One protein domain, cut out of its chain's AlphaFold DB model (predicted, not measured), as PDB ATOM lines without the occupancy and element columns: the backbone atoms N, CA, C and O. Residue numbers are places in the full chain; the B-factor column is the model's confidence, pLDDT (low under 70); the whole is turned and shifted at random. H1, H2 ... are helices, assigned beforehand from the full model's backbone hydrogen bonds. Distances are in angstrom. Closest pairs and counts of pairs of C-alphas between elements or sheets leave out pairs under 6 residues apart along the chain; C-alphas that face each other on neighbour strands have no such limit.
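Overview. This is residues 20 to 145 of the 149 residues of an uncharacterized protein of Araneus ventricosus (UniProt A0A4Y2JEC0). Three helices are joined in a loose zigzag: H2 packs across H1 with its residues 44 to 52, and at its other end makes an open V with H3. A long stretch without named elements, residues 86 to 112, leads on to H4, and H5 sticks out at the far end of the long axis from the V's turn. The printed part has 126 residues with five named helices, H1 to H5 in order, and no named strand; its class is all helix. It is loose, with a radius of gyration of the C-alphas of 18.3 A, and elongated, spanning 58 by 34 by 30 A.

Arrangement. H1, residues 20 to 36, touches H2, residues 44 to 66, which meets it with residues 44 to 52 alone; the closest C-alphas, of Gly 27 and Asn 48, are 5.6 A apart. They run opposite ways at a steep tilt of 60 degrees. Residues 61 to 65 of H2 touch residues 72 to 79 of H3, residues 70 to 85, with the C-alphas of Ser 64 and Glu 72 closest at 4.9 A. These two run opposite ways at a steep tilt of 48 degrees. H4, residues 113 to 123, is apart from H1, H2 and H3; H5, residues 133 to 145, is apart from H1, H2, H3 and H4. In H1, H3, H4 and H5 every O i to N i+4 pair is within hydrogen-bond range; in H2, 18 of 19 are.

Along the chain. H1 begins at C-alpha 20, (-9.340, 48.587, 39.970), and measures 24.1 A. H2, the longest, measures 33.8 A, and H3 22.3 A from C-alpha 70 at (16.209, 58.912, 25.611). H4 measures 15.1 A. H5 measures 18.5 A and ends at C-alpha 145, (-7.254, 21.485, 61.029).

Size, cuts and confidence. The C-alphas farthest apart, of Ile 70 and Lys 143, are 59.2 A apart. The printed part has no cut. The link from H3 to H4 is long. Residues 130 to 145 stand free. The mean pLDDT of the printed part is 75.7, and 41 residues are under 70, among them 79 to 89 and 121 to 138.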
ATOM      1  N   ASP A  20      -9.023  48.825  38.564       88.94
ATOM      2  CA  ASP A  20      -9.340  48.587  39.970       88.94
ATOM      3  C   ASP A  20     -10.085  47.262  40.210       88.94
ATOM      4  O   ASP A  20      -9.805  46.587  41.207       88.94
ATOM      5  N   ASP A  21     -10.939  46.827  39.282       90.31
ATOM      6  CA  ASP A  21     -11.616  45.527  39.357       90.31
ATOM      7  C   ASP A  21     -10.629  44.379  39.134       90.31
ATOM      8  O   ASP A  21     -10.626  43.397  39.882       90.31
ATOM      9  N   LEU A  22      -9.711  44.543  38.175       89.44
ATOM     10  CA  LEU A  22      -8.617  43.596  37.949       89.44
ATOM     11  C   LEU A  22      -7.701  43.502  39.172       89.44
ATOM     12  O   LEU A  22      -7.379  42.403  39.623       89.44
ATOM     13  N   VAL A  23      -7.317  44.640  39.758       92.62
ATOM     14  CA  VAL A  23      -6.502  44.691  40.981       92.62
ATOM     15  C   VAL A  23      -7.200  43.962  42.125       92.62
ATOM     16  O   VAL A  23      -6.553  43.198  42.840       92.62
ATOM     17  N   LYS A  24      -8.512  44.155  42.293       93.25
ATOM     18  CA  LYS A  24      -9.293  43.475  43.329       93.25
ATOM     19  C   LYS A  24      -9.339  41.963  43.098       93.25
ATOM     20  O   LYS A  24      -9.047  41.213  44.027       93.25
ATOM     21  N   MET A  25      -9.638  41.525  41.874       93.75
ATOM     22  CA  MET A  25      -9.697  40.106  41.507       93.75
ATOM     23  C   MET A  25      -8.343  39.412  41.711       93.75
ATOM     24  O   MET A  25      -8.264  38.340  42.314       93.75
ATOM     25  N   VAL A  26      -7.260  40.024  41.224       92.06
ATOM     26  CA  VAL A  26      -5.903  39.492  41.387       92.06
ATOM     27  C   VAL A  26      -5.506  39.506  42.862       92.06
ATOM     28  O   VAL A  26      -4.963  38.517  43.347       92.06
ATOM     29  N   GLY A  27      -5.833  40.567  43.601       94.44
ATOM     30  CA  GLY A  27      -5.568  40.674  45.035       94.44
ATOM     31  C   GLY A  27      -6.226  39.572  45.853       94.44
ATOM     32  O   GLY A  27      -5.591  39.014  46.746       94.44
ATOM     33  N   GLU A  28      -7.458  39.195  45.518       94.94
ATOM     34  CA  GLU A  28      -8.159  38.080  46.161       94.94
ATOM     35  C   GLU A  28      -7.483  36.735  45.863       94.94
ATOM     36  O   GLU A  28      -7.204  35.975  46.791       94.94
ATOM     37  N   LYS A  29      -7.127  36.471  44.599       94.19
ATOM     38  CA  LYS A  29      -6.423  35.237  44.198       94.19
ATOM     39  C   LYS A  29      -5.047  35.111  44.852       94.19
ATOM     40  O   LYS A  29      -4.710  34.056  45.383       94.19
ATOM     41  N   VAL A  30      -4.266  36.189  44.844       91.12
ATOM     42  CA  VAL A  30      -2.936  36.235  45.465       91.12
ATOM     43  C   VAL A  30      -3.050  36.041  46.977       91.12
ATOM     44  O   VAL A  30      -2.338  35.220  47.548       91.12
ATOM     45  N   THR A  31      -4.004  36.707  47.631       93.00
ATOM     46  CA  THR A  31      -4.254  36.508  49.067       93.00
ATOM     47  C   THR A  31      -4.607  35.053  49.379       93.00
ATOM     48  O   THR A  31      -4.056  34.477  50.315       93.00
ATOM     49  N   ALA A  32      -5.469  34.429  48.572       90.19
ATOM     50  CA  ALA A  32      -5.875  33.041  48.760       90.19
ATOM     51  C   ALA A  32      -4.694  32.058  48.683       90.19
ATOM     52  O   ALA A  32      -4.640  31.114  49.469       90.19
ATOM     53  N   ILE A  33      -3.726  32.291  47.789       88.25
ATOM     54  CA  ILE A  33      -2.511  31.466  47.683       88.25
ATOM     55  C   ILE A  33      -1.687  31.540  48.976       88.25
ATOM     56  O   ILE A  33      -1.280  30.504  49.500       88.25
ATOM     57  N   TRP A  34      -1.483  32.738  49.533       87.31
ATOM     58  CA  TRP A  34      -0.701  32.905  50.764       87.31
ATOM     59  C   TRP A  34      -1.418  32.321  51.982       87.31
ATOM     60  O   TRP A  34      -0.795  31.641  52.793       87.31
ATOM     61  N   VAL A  35      -2.734  32.521  52.083       86.50
ATOM     62  CA  VAL A  35      -3.544  31.915  53.150       86.50
ATOM     63  C   VAL A  35      -3.514  30.389  53.055       86.50
ATOM     64  O   VAL A  35      -3.367  29.718  54.074       86.50
ATOM     65  N   LYS A  36      -3.582  29.824  51.842       84.88
ATOM     66  CA  LYS A  36      -3.444  28.377  51.616       84.88
ATOM     67  C   LYS A  36      -2.075  27.851  52.063       84.88
ATOM     68  O   LYS A  36      -2.003  26.747  52.592       84.88
ATOM     69  N   ALA A  37      -1.023  28.654  51.920       77.62
ATOM     70  CA  ALA A  37       0.313  28.377  52.453       77.62
ATOM     71  C   ALA A  37       0.448  28.665  53.966       77.62
ATOM     72  O   ALA A  37       1.552  28.755  54.498       77.62
ATOM     73  N   SER A  38      -0.669  28.862  54.682       81.56
ATOM     74  CA  SER A  38      -0.693  29.202  56.111       81.56
ATOM     75  C   SER A  38       0.145  30.439  56.468       81.56
ATOM     76  O   SER A  38       0.617  30.573  57.598       81.56
ATOM     77  N   GLN A  39       0.331  31.354  55.512       81.94
ATOM     78  CA  GLN A  39       1.029  32.609  55.737       81.94
ATOM     79  C   GLN A  39       0.039  33.705  56.117       81.94
ATOM     80  O   GLN A  39      -0.924  33.948  55.383       81.94
ATOM     81  N   PRO A  40       0.279  34.428  57.220       86.44
ATOM     82  CA  PRO A  40      -0.519  35.596  57.538       86.44
ATOM     83  C   PRO A  40      -0.249  36.680  56.492       86.44
ATOM     84  O   PRO A  40       0.902  36.942  56.135       86.44
ATOM     85  N   VAL A  41      -1.312  37.312  56.001       90.69
ATOM     86  CA  VAL A  41      -1.266  38.299  54.914       90.69
ATOM     87  C   VAL A  41      -1.538  39.699  55.459       90.69
ATOM     88  O   VAL A  41      -2.300  39.873  56.410       90.69
ATOM     89  N   VAL A  42      -0.904  40.713  54.871       92.00
ATOM     90  CA  VAL A  42      -1.220  42.126  55.140       92.00
ATOM     91  C   VAL A  42      -2.661  42.480  54.735       92.00
ATOM     92  O   VAL A  42      -3.368  41.705  54.099       92.00
ATOM     93  N   SER A  43      -3.119  43.685  55.081       93.62
ATOM     94  CA  SER A  43      -4.486  44.112  54.754       93.62
ATOM     95  C   SER A  43      -4.781  44.071  53.244       93.62
ATOM     96  O   SER A  43      -3.903  44.358  52.424       93.62
ATOM     97  N   LYS A  44      -6.046  43.824  52.867       94.25
ATOM     98  CA  LYS A  44      -6.509  43.869  51.463       94.25
ATOM     99  C   LYS A  44      -6.132  45.181  50.766       94.25
ATOM    100  O   LYS A  44      -5.712  45.173  49.614       94.25
ATOM    101  N   ARG A  45      -6.222  46.309  51.482       94.75
ATOM    102  CA  ARG A  45      -5.805  47.628  50.982       94.75
ATOM    103  C   ARG A  45      -4.324  47.641  50.598       94.75
ATOM    104  O   ARG A  45      -3.977  48.151  49.537       94.75
ATOM    105  N   THR A  46      -3.466  47.064  51.436       93.44
ATOM    106  CA  THR A  46      -2.022  46.966  51.184       93.44
ATOM    107  C   THR A  46      -1.721  46.051  49.998       93.44
ATOM    108  O   THR A  46      -0.918  46.424  49.145       93.44
ATOM    109  N   VAL A  47      -2.380  44.888  49.913       93.88
ATOM    110  CA  VAL A  47      -2.231  43.960  48.778       93.88
ATOM    111  C   VAL A  47      -2.604  44.658  47.471       93.88
ATOM    112  O   VAL A  47      -1.794  44.712  46.549       93.88
ATOM    113  N   ASN A  48      -3.787  45.272  47.416       94.81
ATOM    114  CA  ASN A  48      -4.264  45.967  46.222       94.81
ATOM    115  C   ASN A  48      -3.349  47.137  45.832       94.81
ATOM    116  O   ASN A  48      -3.062  47.320  44.651       94.81
ATOM    117  N   GLY A  49      -2.850  47.899  46.813       93.25
ATOM    118  CA  GLY A  49      -1.870  48.963  46.577       93.25
ATOM    119  C   GLY A  49      -0.599  48.435  45.913       93.25
ATOM    120  O   GLY A  49      -0.211  48.927  44.856       93.25
ATOM    121  N   LYS A  50      -0.019  47.357  46.458       91.06
ATOM    122  CA  LYS A  50       1.169  46.708  45.884       91.06
ATOM    123  C   LYS A  50       0.936  46.219  44.454       91.06
ATOM    124  O   LYS A  50       1.791  46.442  43.601       91.06
ATOM    125  N   ILE A  51      -0.205  45.584  44.175       91.69
ATOM    126  CA  ILE A  51      -0.549  45.119  42.817       91.69
ATOM    127  C   ILE A  51      -0.661  46.307  41.862       91.69
ATOM    128  O   ILE A  51      -0.101  46.272  40.768       91.69
ATOM    129  N   LYS A  52      -1.346  47.376  42.277       91.56
ATOM    130  CA  LYS A  52      -1.523  48.581  41.461       91.56
ATOM    131  C   LYS A  52      -0.187  49.261  41.157       91.56
ATOM    132  O   LYS A  52       0.021  49.719  40.035       91.56
ATOM    133  N   ASP A  53       0.731  49.291  42.117       88.00
ATOM    134  CA  ASP A  53       2.068  49.848  41.916       88.00
ATOM    135  C   ASP A  53       2.918  48.982  40.984       88.00
ATOM    136  O   ASP A  53       3.579  49.516  40.092       88.00
ATOM    137  N   TYR A  54       2.843  47.654  41.109       84.81
ATOM    138  CA  TYR A  54       3.466  46.741  40.148       84.81
ATOM    139  C   TYR A  54       2.899  46.918  38.739       84.81
ATOM    140  O   TYR A  54       3.663  47.043  37.788       84.81
ATOM    141  N   TYR A  55       1.577  47.024  38.599       85.88
ATOM    142  CA  TYR A  55       0.931  47.279  37.314       85.88
ATOM    143  C   TYR A  55       1.432  48.579  36.662       85.88
ATOM    144  O   TYR A  55       1.788  48.583  35.483       85.88
ATOM    145  N   LYS A  56       1.535  49.677  37.426       84.75
ATOM    146  CA  LYS A  56       2.094  50.948  36.926       84.75
ATOM    147  C   LYS A  56       3.541  50.792  36.461       84.75
ATOM    148  O   LYS A  56       3.892  51.318  35.406       84.75
ATOM    149  N   LYS A  57       4.364  50.070  37.229       79.00
ATOM    150  CA  LYS A  57       5.757  49.782  36.862       79.00
ATOM    151  C   LYS A  57       5.821  48.999  35.547       79.00
ATOM    152  O   LYS A  57       6.511  49.440  34.634       79.00
ATOM    153  N   CYS A  58       5.034  47.929  35.402       78.31
ATOM    154  CA  CYS A  58       4.952  47.154  34.159       78.31
ATOM    155  C   CYS A  58       4.528  48.022  32.964       78.31
ATOM    156  O   CYS A  58       5.204  48.027  31.940       78.31
ATOM    157  N   ARG A  59       3.475  48.840  33.108       80.94
ATOM    158  CA  ARG A  59       3.019  49.749  32.040       80.94
ATOM    159  C   ARG A  59       4.066  50.792  31.657       80.94
ATOM    160  O   ARG A  59       4.162  51.152  30.487       80.94
ATOM    161  N   SER A  60       4.841  51.291  32.620       74.19
ATOM    162  CA  SER A  60       5.941  52.219  32.340       74.19
ATOM    163  C   SER A  60       7.033  51.564  31.495       74.19
ATOM    164  O   SER A  60       7.586  52.212  30.610       74.19
ATOM    165  N   VAL A  61       7.336  50.291  31.756       70.62
ATOM    166  CA  VAL A  61       8.329  49.524  30.994       70.62
ATOM    167  C   VAL A  61       7.816  49.233  29.593       70.62
ATOM    168  O   VAL A  61       8.534  49.483  28.631       70.62
ATOM    169  N   GLU A  62       6.565  48.787  29.455       72.62
ATOM    170  CA  GLU A  62       5.938  48.569  28.146       72.62
ATOM    171  C   GLU A  62       6.032  49.814  27.261       72.62
ATOM    172  O   GLU A  62       6.475  49.716  26.122       72.62
ATOM    173  N   LYS A  63       5.690  50.996  27.790       71.50
ATOM    174  CA  LYS A  63       5.796  52.260  27.042       71.50
ATOM    175  C   LYS A  63       7.224  52.534  26.566       71.50
ATOM    176  O   LYS A  63       7.419  52.813  25.387       71.50
ATOM    177  N   SER A  64       8.208  52.319  27.442       68.62
ATOM    178  CA  SER A  64       9.624  52.529  27.113       68.62
ATOM    179  C   SER A  64      10.181  51.601  26.030       68.62
ATOM    180  O   SER A  64      11.228  51.897  25.468       68.62
ATOM    181  N   ILE A  65       9.514  50.479  25.734       68.81
ATOM    182  CA  ILE A  65       9.929  49.557  24.663       68.81
ATOM    183  C   ILE A  65       9.575  50.123  23.284       68.81
ATOM    184  O   ILE A  65      10.308  49.897  22.324       68.81
ATOM    185  N   TYR A  66       8.464  50.853  23.180       67.56
ATOM    186  CA  TYR A  66       7.960  51.378  21.908       67.56
ATOM    187  C   TYR A  66       8.371  52.828  21.645       67.56
ATOM    188  O   TYR A  66       8.136  53.348  20.556       67.56
ATOM    189  N   SER A  67       8.979  53.483  22.629       63.47
ATOM    190  CA  SER A  67       9.421  54.866  22.534       63.47
ATOM    191  C   SER A  67      10.919  54.953  22.264       63.47
ATOM    192  O   SER A  67      11.730  54.374  22.986       63.47
ATOM    193  N   ASN A  68      11.299  55.737  21.255       64.50
ATOM    194  CA  ASN A  68      12.700  56.069  20.968       64.50
ATOM    195  C   ASN A  68      13.244  57.193  21.871       64.50
ATOM    196  O   ASN A  68      14.336  57.709  21.636       64.50
ATOM    197  N   ASP A  69      12.488  57.598  22.892       68.50
ATOM    198  CA  ASP A  69      12.829  58.728  23.743       68.50
ATOM    199  C   ASP A  69      13.923  58.359  24.766       68.50
ATOM    200  O   ASP A  69      13.820  57.393  25.532       68.50
ATOM    201  N   ILE A  70      14.999  59.154  24.801       68.62
ATOM    202  CA  ILE A  70      16.209  58.912  25.611       68.62
ATOM    203  C   ILE A  70      15.864  58.816  27.106       68.62
ATOM    204  O   ILE A  70      16.478  58.050  27.859       68.62
ATOM    205  N   LYS A  71      14.854  59.574  27.548       70.19
ATOM    206  CA  LYS A  71      14.376  59.570  28.935       70.19
ATOM    207  C   LYS A  71      13.693  58.250  29.304       70.19
ATOM    208  O   LYS A  71      13.885  57.758  30.416       70.19
ATOM    209  N   GLU A  72      12.937  57.658  28.383       66.62
ATOM    210  CA  GLU A  72      12.264  56.379  28.612       66.62
ATOM    211  C   GLU A  72      13.249  55.205  28.593       66.62
ATOM    212  O   GLU A  72      13.145  54.309  29.433       66.62
ATOM    213  N   LYS A  73      14.287  55.267  27.751       67.19
ATOM    214  CA  LYS A  73      15.373  54.276  27.739       67.19
ATOM    215  C   LYS A  73      16.131  54.216  29.075       67.19
ATOM    216  O   LYS A  73      16.331  53.130  29.617       67.19
ATOM    217  N   LYS A  74      16.440  55.373  29.681       71.12
ATOM    218  CA  LYS A  74      17.010  55.447  31.045       71.12
ATOM    219  C   LYS A  74      16.072  54.886  32.119       71.12
ATOM    220  O   LYS A  74      16.540  54.294  33.090       71.12
ATOM    221  N   ASN A  75      14.757  55.060  31.975       67.75
ATOM    222  CA  ASN A  75      13.785  54.469  32.903       67.75
ATOM    223  C   ASN A  75      13.736  52.940  32.785       67.75
ATOM    224  O   ASN A  75      13.627  52.265  33.807       67.75
ATOM    225  N   ARG A  76      13.870  52.392  31.570       67.00
ATOM    226  CA  ARG A  76      13.981  50.946  31.335       67.00
ATOM    227  C   ARG A  76      15.221  50.359  31.999       67.00
ATOM    228  O   ARG A  76      15.105  49.368  32.707       67.00
ATOM    229  N   GLU A  77      16.383  50.977  31.804       72.31
ATOM    230  CA  GLU A  77      17.642  50.534  32.422       72.31
ATOM    231  C   GLU A  77      17.559  50.567  33.949       72.31
ATOM    232  O   GLU A  77      17.903  49.585  34.594       72.31
ATOM    233  N   LYS A  78      16.987  51.630  34.532       70.19
ATOM    234  CA  LYS A  78      16.720  51.695  35.978       70.19
ATOM    235  C   LYS A  78      15.724  50.642  36.451       70.19
ATOM    236  O   LYS A  78      15.841  50.175  37.576       70.19
ATOM    237  N   PHE A  79      14.725  50.289  35.642       65.62
ATOM    238  CA  PHE A  79      13.779  49.232  35.993       65.62
ATOM    239  C   PHE A  79      14.428  47.852  35.942       65.62
ATOM    240  O   PHE A  79      14.194  47.073  36.853       65.62
ATOM    241  N   ILE A  80      15.239  47.560  34.923       68.81
ATOM    242  CA  ILE A  80      15.983  46.299  34.817       68.81
ATOM    243  C   ILE A  80      16.990  46.202  35.961       68.81
ATOM    244  O   ILE A  80      16.949  45.228  36.692       68.81
ATOM    245  N   GLN A  81      17.774  47.254  36.213       67.12
ATOM    246  CA  GLN A  81      18.678  47.311  37.363       67.12
ATOM    247  C   GLN A  81      17.936  47.176  38.689       67.12
ATOM    248  O   GLN A  81      18.423  46.487  39.569       67.12
ATOM    249  N   ASN A  82      16.751  47.777  38.841       62.62
ATOM    250  CA  ASN A  82      15.927  47.552  40.026       62.62
ATOM    251  C   ASN A  82      15.363  46.134  40.066       62.62
ATOM    252  O   ASN A  82      15.262  45.594  41.145       62.62
ATOM    253  N   ALA A  83      14.965  45.515  38.959       59.19
ATOM    254  CA  ALA A  83      14.472  44.139  38.956       59.19
ATOM    255  C   ALA A  83      15.599  43.138  39.261       59.19
ATOM    256  O   ALA A  83      15.367  42.146  39.938       59.19
ATOM    257  N   GLU A  84      16.815  43.433  38.806       55.16
ATOM    258  CA  GLU A  84      18.033  42.669  39.074       55.16
ATOM    259  C   GLU A  84      18.577  42.933  40.489       55.16
ATOM    260  O   GLU A  84      19.068  42.012  41.135       55.16
ATOM    261  N   SER A  85      18.457  44.161  41.016       48.88
ATOM    262  CA  SER A  85      18.859  44.501  42.392       48.88
ATOM    263  C   SER A  85      17.802  44.108  43.419       48.88
ATOM    264  O   SER A  85      18.121  43.831  44.574       48.88
ATOM    265  N   LEU A  86      16.529  44.094  43.021       46.28
ATOM    266  CA  LEU A  86      15.412  43.605  43.809       46.28
ATOM    267  C   LEU A  86      15.253  42.109  43.521       46.28
ATOM    268  O   LEU A  86      14.275  41.671  42.926       46.28
ATOM    269  N   ASN A  87      16.064  41.318  44.218       50.50
ATOM    270  CA  ASN A  87      15.578  40.070  44.828       50.50
ATOM    271  C   ASN A  87      14.407  40.314  45.825       50.50
ATOM    272  O   ASN A  87      14.032  39.443  46.614       50.50
ATOM    273  N   GLU A  88      13.816  41.513  45.829       56.50
ATOM    274  CA  GLU A  88      12.668  41.905  46.622       56.50
ATOM    275  C   GLU A  88      11.409  41.363  45.945       56.50
ATOM    276  O   GLU A  88      10.770  41.966  45.081       56.50
ATOM    277  N   HIS A  89      11.098  40.133  46.334       61.75
ATOM    278  CA  HIS A  89       9.924  39.399  45.913       61.75
ATOM    279  C   HIS A  89       8.640  40.189  46.199       61.75
ATOM    280  O   HIS A  89       8.566  40.992  47.136       61.75
ATOM    281  N   PHE A  90       7.583  39.902  45.432       75.38
ATOM    282  CA  PHE A  90       6.235  40.384  45.728       75.38
ATOM    283  C   PHE A  90       5.754  39.807  47.071       75.38
ATOM    284  O   PHE A  90       5.120  38.756  47.136       75.38
ATOM    285  N   ASP A  91       6.113  40.476  48.167       81.31
ATOM    286  CA  ASP A  91       5.929  39.945  49.510       81.31
ATOM    287  C   ASP A  91       4.767  40.627  50.235       81.31
ATOM    288  O   ASP A  91       4.816  41.813  50.598       81.31
ATOM    289  N   ILE A  92       3.713  39.844  50.458       89.81
ATOM    290  CA  ILE A  92       2.488  40.245  51.159       89.81
ATOM    291  C   ILE A  92       2.359  39.597  52.541       89.81
ATOM    292  O   ILE A  92       1.308  39.724  53.168       89.81
ATOM    293  N   SER A  93       3.409  38.934  53.044       86.81
ATOM    294  CA  SER A  93       3.400  38.405  54.410       86.81
ATOM    295  C   SER A  93       3.185  39.530  55.432       86.81
ATOM    296  O   SER A  93       3.768  40.613  55.324       86.81
ATOM    297  N   ALA A  94       2.354  39.283  56.441       88.44
ATOM    298  CA  ALA A  94       2.203  40.174  57.587       88.44
ATOM    299  C   ALA A  94       3.418  40.093  58.523       88.44
ATOM    300  O   ALA A  94       3.783  41.089  59.147       88.44
ATOM    301  N   CYS A  95       4.055  38.921  58.600       85.12
ATOM    302  CA  CYS A  95       5.287  38.717  59.351       85.12
ATOM    303  C   CYS A  95       6.493  39.235  58.565       85.12
ATOM    304  O   CYS A  95       6.790  38.714  57.490       85.12
ATOM    305  N   LYS A  96       7.223  40.200  59.131       81.19
ATOM    306  CA  LYS A  96       8.507  40.695  58.597       81.19
ATOM    307  C   LYS A  96       9.698  40.401  59.518       81.19
ATOM    308  O   LYS A  96      10.770  40.972  59.336       81.19
ATOM    309  N   CYS A  97       9.513  39.557  60.534       81.69
ATOM    310  CA  CYS A  97      10.585  39.191  61.457       81.69
ATOM    311  C   CYS A  97      11.672  38.401  60.721       81.69
ATOM    312  O   CYS A  97      11.356  37.469  59.984       81.69
ATOM    313  N   LYS A  98      12.933  38.789  60.937       77.81
ATOM    314  CA  LYS A  98      14.112  38.100  60.390       77.81
ATOM    315  C   LYS A  98      14.542  36.937  61.279       77.81
ATOM    316  O   LYS A  98      14.897  35.879  60.780       77.81
ATOM    317  N   ASP A  99      14.479  37.146  62.592       80.00
ATOM    318  CA  ASP A  99      14.702  36.104  63.584       80.00
ATOM    319  C   ASP A  99      13.389  35.332  63.805       80.00
ATOM    320  O   ASP A  99      12.385  35.891  64.260       80.00
ATOM    321  N   LEU A 100      13.394  34.052  63.423       74.56
ATOM    322  CA  LEU A 100      12.247  33.154  63.565       74.56
ATOM    323  C   LEU A 100      12.143  32.562  64.972       74.56
ATOM    324  O   LEU A 100      11.087  32.039  65.323       74.56
ATOM    325  N   ASP A 101      13.196  32.641  65.782       77.56
ATOM    326  CA  ASP A 101      13.182  32.235  67.185       77.56
ATOM    327  C   ASP A 101      12.650  33.359  68.077       77.56
ATOM    328  O   ASP A 101      11.876  33.093  69.000       77.56
ATOM    329  N   HIS A 102      12.921  34.613  67.708       78.31
ATOM    330  CA  HIS A 102      12.494  35.806  68.442       78.31
ATOM    331  C   HIS A 102      11.594  36.718  67.599       78.31
ATOM    332  O   HIS A 102      11.934  37.850  67.251       78.31
ATOM    333  N   TYR A 103      10.383  36.241  67.297       78.56
ATOM    334  CA  TYR A 103       9.386  37.059  66.603       78.56
ATOM    335  C   TYR A 103       9.011  38.312  67.404       78.56
ATOM    336  O   TYR A 103       8.400  38.214  68.470       78.56
ATOM    337  N   THR A 104       9.247  39.478  66.804       82.25
ATOM    338  CA  THR A 104       8.814  40.793  67.300       82.25
ATOM    339  C   THR A 104       7.380  41.164  66.907       82.25
ATOM    340  O   THR A 104       6.834  42.130  67.429       82.25
ATOM    341  N   CYS A 105       6.749  40.420  65.991       82.88
ATOM    342  CA  CYS A 105       5.376  40.680  65.554       82.88
ATOM    343  C   CYS A 105       4.320  40.018  66.456       82.88
ATOM    344  O   CYS A 105       4.576  39.005  67.117       82.88
ATOM    345  N   ASP A 106       3.104  40.573  66.436       83.06
ATOM    346  CA  ASP A 106       1.942  40.020  67.139       83.06
ATOM    347  C   ASP A 106       1.688  38.556  66.774       83.06
ATOM    348  O   ASP A 106       1.848  38.153  65.621       83.06
ATOM    349  N   LYS A 107       1.201  37.760  67.737       79.00
ATOM    350  CA  LYS A 107       0.920  36.322  67.544       79.00
ATOM    351  C   LYS A 107       0.034  36.036  66.325       79.00
ATOM    352  O   LYS A 107       0.295  35.068  65.623       79.00
ATOM    353  N   SER A 108      -0.962  36.879  66.048       77.56
ATOM    354  CA  SER A 108      -1.869  36.738  64.894       77.56
ATOM    355  C   SER A 108      -1.190  36.958  63.540       77.56
ATOM    356  O   SER A 108      -1.730  36.574  62.506       77.56
ATOM    357  N   ARG A 109      -0.005  37.577  63.536       80.62
ATOM    358  CA  ARG A 109       0.790  37.879  62.345       80.62
ATOM    359  C   ARG A 109       2.002  36.972  62.199       80.62
ATOM    360  O   ARG A 109       2.715  37.133  61.217       80.62
ATOM    361  N   LYS A 110       2.247  36.042  63.129       81.12
ATOM    362  CA  LYS A 110       3.385  35.116  63.060       81.12
ATOM    363  C   LYS A 110       3.141  34.065  61.983       81.12
ATOM    364  O   LYS A 110       2.132  33.365  62.011       81.12
ATOM    365  N   GLY A 111       4.079  33.948  61.046       71.75
ATOM    366  CA  GLY A 111       4.155  32.777  60.178       71.75
ATOM    367  C   GLY A 111       4.623  31.563  60.980       71.75
ATOM    368  O   GLY A 111       5.294  31.700  62.004       71.75
ATOM    369  N   THR A 112       4.279  30.356  60.539       75.12
ATOM    370  CA  THR A 112       4.881  29.152  61.122       75.12
ATOM    371  C   THR A 112       6.356  29.106  60.716       75.12
ATOM    372  O   THR A 112       6.670  29.305  59.544       75.12
ATOM    373  N   LYS A 113       7.273  28.838  61.665       76.12
ATOM    374  CA  LYS A 113       8.726  28.795  61.386       76.12
ATOM    375  C   LYS A 113       9.026  27.955  60.144       76.12
ATOM    376  O   LYS A 113       9.708  28.414  59.246       76.12
ATOM    377  N   ARG A 114       8.404  26.775  60.062       73.00
ATOM    378  CA  ARG A 114       8.540  25.842  58.943       73.00
ATOM    379  C   ARG A 114       8.194  26.456  57.584       73.00
ATOM    380  O   ARG A 114       8.977  26.315  56.657       73.00
ATOM    381  N   GLU A 115       7.050  27.124  57.466       71.75
ATOM    382  CA  GLU A 115       6.639  27.736  56.197       71.75
ATOM    383  C   GLU A 115       7.467  28.985  55.881       71.75
ATOM    384  O   GLU A 115       7.782  29.241  54.725       71.75
ATOM    385  N   VAL A 116       7.864  29.760  56.898       73.75
ATOM    386  CA  VAL A 116       8.735  30.923  56.683       73.75
ATOM    387  C   VAL A 116      10.114  30.479  56.198       73.75
ATOM    388  O   VAL A 116      10.623  31.071  55.248       73.75
ATOM    389  N   THR A 117      10.689  29.427  56.785       73.75
ATOM    390  CA  THR A 117      11.951  28.822  56.335       73.75
ATOM    391  C   THR A 117      11.819  28.253  54.926       73.75
ATOM    392  O   THR A 117      12.656  28.560  54.087       73.75
ATOM    393  N   PHE A 118      10.745  27.511  54.635       71.19
ATOM    394  CA  PHE A 118      10.471  26.997  53.290       71.19
ATOM    395  C   PHE A 118      10.394  28.128  52.256       71.19
ATOM    396  O   PHE A 118      11.036  28.070  51.216       71.19
ATOM    397  N   LEU A 119       9.671  29.209  52.558       69.62
ATOM    398  CA  LEU A 119       9.594  30.362  51.663       69.62
ATOM    399  C   LEU A 119      10.934  31.080  51.504       69.62
ATOM    400  O   LEU A 119      11.185  31.601  50.426       69.62
ATOM    401  N   HIS A 120      11.775  31.144  52.539       71.44
ATOM    402  CA  HIS A 120      13.111  31.732  52.419       71.44
ATOM    403  C   HIS A 120      14.025  30.877  51.536       71.44
ATOM    404  O   HIS A 120      14.659  31.445  50.653       71.44
ATOM    405  N   ASP A 121      14.027  29.552  51.710       68.12
ATOM    406  CA  ASP A 121      14.753  28.602  50.851       68.12
ATOM    407  C   ASP A 121      14.347  28.752  49.375       68.12
ATOM    408  O   ASP A 121      15.186  28.954  48.500       68.12
ATOM    409  N   GLN A 122      13.040  28.798  49.094       63.47
ATOM    410  CA  GLN A 122      12.542  29.009  47.731       63.47
ATOM    411  C   GLN A 122      12.887  30.397  47.147       63.47
ATOM    412  O   GLN A 122      12.778  30.586  45.937       63.47
ATOM    413  N   ARG A 123      13.264  31.378  47.983       65.50
ATOM    414  CA  ARG A 123      13.534  32.776  47.588       65.50
ATOM    415  C   ARG A 123      15.022  33.108  47.429       65.50
ATOM    416  O   ARG A 123      15.316  34.161  46.868       65.50
ATOM    417  N   THR A 124      15.942  32.299  47.954       65.75
ATOM    418  CA  THR A 124      17.389  32.588  47.941       65.75
ATOM    419  C   THR A 124      18.127  31.725  46.917       65.75
ATOM    420  O   THR A 124      18.224  32.099  45.752       65.75
ATOM    421  N   VAL A 125      18.653  30.579  47.333       60.81
ATOM    422  CA  VAL A 125      19.232  29.552  46.466       60.81
ATOM    423  C   VAL A 125      18.461  28.286  46.803       60.81
ATOM    424  O   VAL A 125      18.602  27.822  47.931       60.81
ATOM    425  N   PRO A 126      17.643  27.744  45.882       58.28
ATOM    426  CA  PRO A 126      16.853  26.563  46.182       58.28
ATOM    427  C   PRO A 126      17.783  25.419  46.586       58.28
ATOM    428  O   PRO A 126      18.560  24.943  45.757       58.28
ATOM    429  N   GLU A 127      17.664  24.904  47.809       59.97
ATOM    430  CA  GLU A 127      18.406  23.710  48.247       59.97
ATOM    431  C   GLU A 127      17.894  22.418  47.564       59.97
ATOM    432  O   GLU A 127      18.274  21.306  47.926       59.97
ATOM    433  N   MET A 128      17.031  22.544  46.541       45.84
ATOM    434  CA  MET A 128      16.518  21.461  45.688       45.84
ATOM    435  C   MET A 128      15.804  20.331  46.447       45.84
ATOM    436  O   MET A 128      15.675  19.213  45.950       45.84
ATOM    437  N   CYS A 129      15.253  20.608  47.627       49.69
ATOM    438  CA  CYS A 129      14.543  19.609  48.420       49.69
ATOM    439  C   CYS A 129      13.020  19.647  48.195       49.69
ATOM    440  O   CYS A 129      12.245  19.789  49.140       49.69
ATOM    441  N   ILE A 130      12.552  19.440  46.957       47.25
ATOM    442  CA  ILE A 130      11.133  19.107  46.693       47.25
ATOM    443  C   ILE A 130      10.950  17.598  46.934       47.25
ATOM    444  O   ILE A 130      10.743  16.801  46.022       47.25
ATOM    445  N   GLY A 131      11.147  17.167  48.180       48.22
ATOM    446  CA  GLY A 131      11.061  15.762  48.581       48.22
ATOM    447  C   GLY A 131       9.663  15.349  49.054       48.22
ATOM    448  O   GLY A 131       8.855  16.178  49.470       48.22
ATOM    449  N   ASN A 132       9.418  14.030  49.113       48.12
ATOM    450  CA  ASN A 132       8.218  13.346  49.649       48.12
ATOM    451  C   ASN A 132       7.745  13.789  51.060       48.12
ATOM    452  O   ASN A 132       6.691  13.346  51.531       48.12
ATOM    453  N   ILE A 133       8.504  14.659  51.730       51.75
ATOM    454  CA  ILE A 133       8.201  15.306  53.010       51.75
ATOM    455  C   ILE A 133       6.860  16.057  52.948       51.75
ATOM    456  O   ILE A 133       6.098  16.036  53.922       51.75
ATOM    457  N   ASP A 134       6.532  16.667  51.806       57.91
ATOM    458  CA  ASP A 134       5.320  17.477  51.640       57.91
ATOM    459  C   ASP A 134       4.025  16.647  51.755       57.91
ATOM    460  O   ASP A 134       3.094  17.023  52.466       57.91
ATOM    461  N   LYS A 135       3.971  15.436  51.182       63.62
ATOM    462  CA  LYS A 135       2.734  14.628  51.164       63.62
ATOM    463  C   LYS A 135       2.306  14.144  52.552       63.62
ATOM    464  O   LYS A 135       1.117  14.176  52.879       63.62
ATOM    465  N   GLN A 136       3.245  13.659  53.368       64.56
ATOM    466  CA  GLN A 136       2.926  13.210  54.731       64.56
ATOM    467  C   GLN A 136       2.602  14.391  55.648       64.56
ATOM    468  O   GLN A 136       1.654  14.323  56.434       64.56
ATOM    469  N   THR A 137       3.336  15.491  55.496       66.38
ATOM    470  CA  THR A 137       3.119  16.716  56.267       66.38
ATOM    471  C   THR A 137       1.765  17.340  55.954       66.38
ATOM    472  O   THR A 137       0.999  17.620  56.876       66.38
ATOM    473  N   SER A 138       1.439  17.489  54.671       69.56
ATOM    474  CA  SER A 138       0.146  17.991  54.210       69.56
ATOM    475  C   SER A 138      -0.997  17.148  54.779       69.56
ATOM    476  O   SER A 138      -1.933  17.690  55.361       69.56
ATOM    477  N   LYS A 139      -0.884  15.809  54.758       77.56
ATOM    478  CA  LYS A 139      -1.868  14.919  55.407       77.56
ATOM    479  C   LYS A 139      -2.007  15.166  56.916       77.56
ATOM    480  O   LYS A 139      -3.122  15.109  57.435       77.56
ATOM    481  N   ALA A 140      -0.907  15.401  57.632       77.31
ATOM    482  CA  ALA A 140      -0.930  15.657  59.074       77.31
ATOM    483  C   ALA A 140      -1.550  17.026  59.420       77.31
ATOM    484  O   ALA A 140      -2.347  17.122  60.359       77.31
ATOM    485  N   LEU A 141      -1.247  18.064  58.634       71.44
ATOM    486  CA  LEU A 141      -1.843  19.399  58.754       71.44
ATOM    487  C   LEU A 141      -3.353  19.358  58.519       71.44
ATOM    488  O   LEU A 141      -4.102  19.828  59.373       71.44
ATOM    489  N   THR A 142      -3.811  18.706  57.444       76.38
ATOM    490  CA  THR A 142      -5.248  18.556  57.154       76.38
ATOM    491  C   THR A 142      -5.986  17.876  58.305       76.38
ATOM    492  O   THR A 142      -7.039  18.347  58.729       76.38
ATOM    493  N   LYS A 143      -5.409  16.810  58.882       83.00
ATOM    494  CA  LYS A 143      -5.981  16.137  60.061       83.00
ATOM    495  C   LYS A 143      -6.038  17.044  61.290       83.00
ATOM    496  O   LYS A 143      -6.971  16.939  62.075       83.00
ATOM    497  N   THR A 144      -5.046  17.908  61.485       76.12
ATOM    498  CA  THR A 144      -4.999  18.815  62.639       76.12
ATOM    499  C   THR A 144      -6.030  19.933  62.516       76.12
ATOM    500  O   THR A 144      -6.682  20.259  63.503       76.12
ATOM    501  N   VAL A 145      -6.210  20.487  61.315       72.81
ATOM    502  CA  VAL A 145      -7.254  21.485  61.029       72.81
ATOM    503  C   VAL A 145      -8.644  20.885  61.242       72.81
ATOM    504  O   VAL A 145      -9.449  21.482  61.946       72.81
TER     505      VAL A 145